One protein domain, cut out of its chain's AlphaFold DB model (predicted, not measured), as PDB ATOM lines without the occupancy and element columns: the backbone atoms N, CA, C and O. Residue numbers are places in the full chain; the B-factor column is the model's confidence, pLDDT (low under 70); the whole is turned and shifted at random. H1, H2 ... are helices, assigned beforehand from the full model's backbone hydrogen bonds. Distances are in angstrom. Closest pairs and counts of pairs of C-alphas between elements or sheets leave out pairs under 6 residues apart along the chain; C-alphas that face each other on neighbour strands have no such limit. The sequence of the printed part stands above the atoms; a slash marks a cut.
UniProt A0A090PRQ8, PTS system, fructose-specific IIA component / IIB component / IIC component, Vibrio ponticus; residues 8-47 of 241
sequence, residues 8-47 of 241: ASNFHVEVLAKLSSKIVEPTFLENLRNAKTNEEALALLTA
ATOM      1  N   ALA A   8      23.654 -17.859   1.002       59.28
ATOM      2  CA  ALA A   8      23.407 -17.515  -0.394       59.28
ATOM      3  C   ALA A   8      22.016 -16.891  -0.569       59.28
ATOM      4  O   ALA A   8      21.036 -17.582  -0.843       59.28
ATOM      5  N   SER A   9      21.921 -15.570  -0.401       60.72
ATOM      6  CA  SER A   9      20.651 -14.826  -0.490       60.72
ATOM      7  C   SER A   9      19.947 -14.991  -1.842       60.72
ATOM      8  O   SER A   9      18.722 -15.010  -1.882       60.72
ATOM      9  N   ASN A  10      20.704 -15.195  -2.927       65.69
ATOM     10  CA  ASN A  10      20.184 -15.274  -4.297       65.69
ATOM     11  C   ASN A  10      20.304 -16.661  -4.954       65.69
ATOM     12  O   ASN A  10      19.925 -16.817  -6.112       65.69
ATOM     13  N   PHE A  11      20.795 -17.686  -4.250       72.56
ATOM     14  CA  PHE A  11      21.057 -18.998  -4.864       72.56
ATOM     15  C   PHE A  11      19.798 -19.669  -5.415       72.56
ATOM     16  O   PHE A  11      19.814 -20.206  -6.515       72.56
ATOM     17  N   HIS A  12      18.675 -19.566  -4.704       71.69
ATOM     18  CA  HIS A  12      17.389 -20.076  -5.182       71.69
ATOM     19  C   HIS A  12      16.971 -19.460  -6.531       71.69
ATOM     20  O   HIS A  12      16.423 -20.156  -7.379       71.69
ATOM     21  N   VAL A  13      17.271 -18.176  -6.764       74.81
ATOM     22  CA  VAL A  13      16.988 -17.487  -8.033       74.81
ATOM     23  C   VAL A  13      17.860 -18.041  -9.160       74.81
ATOM     24  O   VAL A  13      17.385 -18.213 -10.280       74.81
ATOM     25  N   GLU A  14      19.120 -18.366  -8.866       72.06
ATOM     26  CA  GLU A  14      20.028 -19.000  -9.827       72.06
ATOM     27  C   GLU A  14      19.591 -20.423 -10.170       72.06
ATOM     28  O   GLU A  14      19.582 -20.791 -11.341       72.06
ATOM     29  N   VAL A  15      19.169 -21.203  -9.171       77.56
ATOM     30  CA  VAL A  15      18.624 -22.552  -9.381       77.56
ATOM     31  C   VAL A  15      17.369 -22.494 -10.252       77.56
ATOM     32  O   VAL A  15      17.260 -23.263 -11.201       77.56
ATOM     33  N   LEU A  16      16.452 -21.557  -9.987       79.75
ATOM     34  CA  LEU A  16      15.251 -21.368 -10.805       79.75
ATOM     35  C   LEU A  16      15.585 -20.956 -12.243       79.75
ATOM     36  O   LEU A  16      14.950 -21.447 -13.172       79.75
ATOM     37  N   ALA A  17      16.580 -20.087 -12.440       74.06
ATOM     38  CA  ALA A  17      17.025 -19.692 -13.774       74.06
ATOM     39  C   ALA A  17      17.629 -20.874 -14.546       74.06
ATOM     40  O   ALA A  17      17.215 -21.123 -15.674       74.06
ATOM     41  N   LYS A  18      18.534 -21.636 -13.915       76.19
ATOM     42  CA  LYS A  18      19.125 -22.853 -14.497       76.19
ATOM     43  C   LYS A  18      18.057 -23.883 -14.851       76.19
ATOM     44  O   LYS A  18      18.078 -24.453 -15.933       76.19
ATOM     45  N   LEU A  19      17.096 -24.097 -13.955       81.00
ATOM     46  CA  LEU A  19      16.004 -25.033 -14.189       81.00
ATOM     47  C   LEU A  19      15.098 -24.568 -15.339       81.00
ATOM     48  O   LEU A  19      14.725 -25.372 -16.185       81.00
ATOM     49  N   SER A  20      14.757 -23.277 -15.383       80.56
ATOM     50  CA  SER A  20      13.941 -22.706 -16.460       80.56
ATOM     51  C   SER A  20      14.629 -22.796 -17.818       80.56
ATOM     52  O   SER A  20      13.934 -22.988 -18.807       80.56
ATOM     53  N   SER A  21      15.951 -22.633 -17.855       76.38
ATOM     54  CA  SER A  21      16.784 -22.789 -19.049       76.38
ATOM     55  C   SER A  21      16.732 -24.237 -19.553       76.38
ATOM     56  O   SER A  21      16.188 -24.483 -20.627       76.38
ATOM     57  N   LYS A  22      17.069 -25.213 -18.696       79.69
ATOM     58  CA  LYS A  22      16.961 -26.649 -19.019       79.69
ATOM     59  C   LYS A  22      15.577 -27.061 -19.528       79.69
ATOM     60  O   LYS A  22      15.462 -27.820 -20.480       79.69
ATOM     61  N   ILE A  23      14.500 -26.562 -18.913       81.44
ATOM     62  CA  ILE A  23      13.123 -26.911 -19.309       81.44
ATOM     63  C   ILE A  23      12.764 -26.388 -20.710       81.44
ATOM     64  O   ILE A  23      11.852 -26.925 -21.328       81.44
ATOM     65  N   VAL A  24      13.432 -25.354 -21.224       75.94
ATOM     66  CA  VAL A  24      13.169 -24.837 -22.578       75.94
ATOM     67  C   VAL A  24      13.826 -25.710 -23.655       75.94
ATOM     68  O   VAL A  24      13.344 -25.730 -24.788       75.94
ATOM     69  N   GLU A  25      14.863 -26.474 -23.310       77.06
ATOM     70  CA  GLU A  25      15.555 -27.372 -24.231       77.06
ATOM     71  C   GLU A  25      14.649 -28.569 -24.625       77.06
ATOM     72  O   GLU A  25      14.232 -29.353 -23.761       77.06
ATOM     73  N   PRO A  26      14.311 -28.757 -25.920       76.56
ATOM     74  CA  PRO A  26      13.359 -29.790 -26.344       76.56
ATOM     75  C   PRO A  26      13.805 -31.218 -25.997       76.56
ATOM     76  O   PRO A  26      13.005 -32.036 -25.544       76.56
ATOM     77  N   THR A  27      15.096 -31.494 -26.168       79.69
ATOM     78  CA  THR A  27      15.782 -32.757 -25.855       79.69
ATOM     79  C   THR A  27      15.724 -33.080 -24.367       79.69
ATOM     80  O   THR A  27      15.395 -34.206 -23.988       79.69
ATOM     81  N   PHE A  28      15.974 -32.092 -23.505       85.12
ATOM     82  CA  PHE A  28      15.838 -32.253 -22.060       85.12
ATOM     83  C   PHE A  28      14.400 -32.604 -21.667       85.12
ATOM     84  O   PHE A  28      14.179 -33.531 -20.889       85.12
ATOM     85  N   LEU A  29      13.414 -31.905 -22.236       83.75
ATOM     86  CA  LEU A  29      11.989 -32.151 -21.995       83.75
ATOM     87  C   LEU A  29      11.565 -33.572 -22.384       83.75
ATOM     88  O   LEU A  29      10.804 -34.208 -21.650       83.75
ATOM     89  N   GLU A  30      12.045 -34.080 -23.520       85.75
ATOM     90  CA  GLU A  30      11.793 -35.459 -23.948       85.75
ATOM     91  C   GLU A  30      12.445 -36.475 -23.008       85.75
ATOM     92  O   GLU A  30      11.780 -37.411 -22.558       85.75
ATOM     93  N   ASN A  31      13.711 -36.266 -22.644       87.19
ATOM     94  CA  ASN A  31      14.428 -37.139 -21.715       87.19
ATOM     95  C   ASN A  31      13.762 -37.169 -20.334       87.19
ATOM     96  O   ASN A  31      13.580 -38.240 -19.757       87.19
ATOM     97  N   LEU A  32      13.328 -36.011 -19.831       88.94
ATOM     98  CA  LEU A  32      12.648 -35.902 -18.545       88.94
ATOM     99  C   LEU A  32      11.272 -36.583 -18.562       88.94
ATOM    100  O   LEU A  32      10.894 -37.214 -17.581       88.94
ATOM    101  N   ARG A  33      10.527 -36.499 -19.674       87.31
ATOM    102  CA  ARG A  33       9.248 -37.215 -19.844       87.31
ATOM    103  C   ARG A  33       9.414 -38.731 -19.920       87.31
ATOM    104  O   ARG A  33       8.510 -39.453 -19.513       87.31
ATOM    105  N   ASN A  34      10.539 -39.193 -20.460       91.81
ATOM    106  CA  ASN A  34      10.838 -40.612 -20.630       91.81
ATOM    107  C   ASN A  34      11.509 -41.250 -19.402       91.81
ATOM    108  O   ASN A  34      11.642 -42.476 -19.370       91.81
ATOM    109  N   ALA A  35      11.910 -40.454 -18.406       90.50
ATOM    110  CA  ALA A  35      12.462 -40.948 -17.149       90.50
ATOM    111  C   ALA A  35      11.430 -41.815 -16.409       90.50
ATOM    112  O   ALA A  35      10.285 -41.413 -16.196       90.50
ATOM    113  N   LYS A  36      11.834 -43.028 -16.023       92.00
ATOM    114  CA  LYS A  36      10.959 -44.034 -15.404       92.00
ATOM    115  C   LYS A  36      11.086 -44.076 -13.890       92.00
ATOM    116  O   LYS A  36      10.191 -44.606 -13.232       92.00
ATOM    117  N   THR A  37      12.172 -43.541 -13.336       93.81
ATOM    118  CA  THR A  37      12.396 -43.504 -11.887       93.81
ATOM    119  C   THR A  37      12.715 -42.101 -11.385       93.81
ATOM    120  O   THR A  37      13.140 -41.215 -12.131       93.81
ATOM    121  N   ASN A  38      12.514 -41.901 -10.081       88.31
ATOM    122  CA  ASN A  38      12.856 -40.644  -9.421       88.31
ATOM    123  C   ASN A  38      14.366 -40.372  -9.484       88.31
ATOM    124  O   ASN A  38      14.758 -39.214  -9.594       88.31
ATOM    125  N   GLU A  39      15.210 -41.410  -9.443       87.50
ATOM    126  CA  GLU A  39      16.661 -41.250  -9.564       87.50
ATOM    127  C   GLU A  39      17.073 -40.777 -10.964       87.50
ATOM    128  O   GLU A  39      17.933 -39.904 -11.071       87.50
ATOM    129  N   GLU A  40      16.439 -41.289 -12.026       85.06
ATOM    130  CA  GLU A  40      16.697 -40.857 -13.409       85.06
ATOM    131  C   GLU A  40      16.309 -39.389 -13.621       85.06
ATOM    132  O   GLU A  40      17.094 -38.601 -14.150       85.06
ATOM    133  N   ALA A  41      15.125 -38.988 -13.147       85.06
ATOM    134  CA  ALA A  41      14.675 -37.601 -13.233       85.06
ATOM    135  C   ALA A  41      15.577 -36.656 -12.421       85.06
ATOM    136  O   ALA A  41      15.945 -35.579 -12.897       85.06
ATOM    137  N   LEU A  42      15.974 -37.064 -11.208       84.62
ATOM    138  CA  LEU A  42      16.889 -36.288 -10.373       84.62
ATOM    139  C   LEU A  42      18.253 -36.133 -11.051       84.62
ATOM    140  O   LEU A  42      18.795 -35.032 -11.044       84.62
ATOM    141  N   ALA A  43      18.784 -37.196 -11.659       86.06
ATOM    142  CA  ALA A  43      20.058 -37.163 -12.369       86.06
ATOM    143  C   ALA A  43      20.030 -36.198 -13.563       86.06
ATOM    144  O   ALA A  43      20.983 -35.450 -13.750       86.06
ATOM    145  N   LEU A  44      18.936 -36.138 -14.328       84.94
ATOM    146  CA  LEU A  44      18.780 -35.161 -15.417       84.94
ATOM    147  C   LEU A  44      18.794 -33.713 -14.893       84.94
ATOM    148  O   LEU A  44      19.437 -32.824 -15.460       84.94
ATOM    149  N   LEU A  45      18.110 -33.468 -13.774       82.75
ATOM    150  CA  LEU A  45      18.018 -32.142 -13.161       82.75
ATOM    151  C   LEU A  45      19.356 -31.682 -12.566       82.75
ATOM    152  O   LEU A  45      19.741 -30.522 -12.749       82.75
ATOM    153  N   THR A  46      20.066 -32.580 -11.880       81.38
ATOM    154  CA  THR A  46      21.308 -32.286 -11.150       81.38
ATOM    155  C   THR A  46      22.576 -32.517 -11.953       81.38
ATOM    156  O   THR A  46      23.634 -32.089 -11.497       81.38
ATOM    157  N   ALA A  47      22.489 -33.132 -13.138       77.25
ATOM    158  CA  ALA A  47      23.606 -33.198 -14.064       77.25
ATOM    159  C   ALA A  47      24.125 -31.778 -14.289       77.25
ATOM    160  O   ALA A  47      23.414 -30.914 -14.820       77.25
TER     161      ALA A  47
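What this domain is: This is residues 8 to 47 of the 241 residues of the protein "PTS system, fructose-specific IIA component / IIB component / IIC component" of Vibrio ponticus (UniProt A0A090PRQ8). Picture a hook made of three helices: a long shaft, H1, turns a corner into the short helix H2, and the chain then folds back so that H2 and H3 make a small helical hairpin. Residues 8 to 17, of which 11 to 17 belong to H1, stick out free of the rest, while H3 comes back near the other part of H1, with the C-alphas of Leu 19 and Leu 45 7.5 A apart. The printed part has 40 residues, with three named helices in the order H1, H2, H3 and no named strand; the class is all helix. It is loose, with a radius of gyration of the C-alphas of 11.3 A, and only just elongated, spanning 34 by 21 by 11 A.

How they stand to each other: Start with H1, residues 11 to 24, and go on past Glu 25 to H2, residues 26 to 34. These two only just touch, with 3 pairs of C-alphas within 8 A, and touch only at the corner by their tight link; H1 does so with residues 22 to 23 alone. Look there for their closest C-alphas, those of Ile 23 and Leu 29, 6.0 A apart. Their lines are about perpendicular, at 87 degrees. Beyond a tight link of 3 residues comes H3, residues 38 to 46, which touches H2; their closest C-alphas, those of Leu 32 and Ala 41, are 5.9 A apart. H2 and H3 form a helical hairpin, running opposite ways at a shallow tilt of 20 degrees. H1 and H3 are close but not clearly touching: their closest C-alphas, those of Leu 19 and Leu 45, are 7.5 A apart. In H1, H2 and H3 every O i to N i+4 pair is within hydrogen-bond range.

Where its parts are: Find C-alpha 11 at (21.057, -18.998, -4.864); from there H1 runs 20.3 A to C-alpha 24 at (13.169, -24.837, -22.578). H2 measures 12.5 A from C-alpha 26 to C-alpha 34. H3 covers 12.0 A from C-alpha 38 to C-alpha 46, which you find at (21.308, -32.286, -11.150).

The domain as a whole: Look at Ser 9 and Lys 36 for the two C-alphas farthest apart, 34.2 A. Without residues 8 to 17, the body spans 22 by 16 by 10 A. The printed part has no cut, and both links are tight. In the B-factor column the mean pLDDT of the printed part is 80.5, and residues 8 to 10 are under 70.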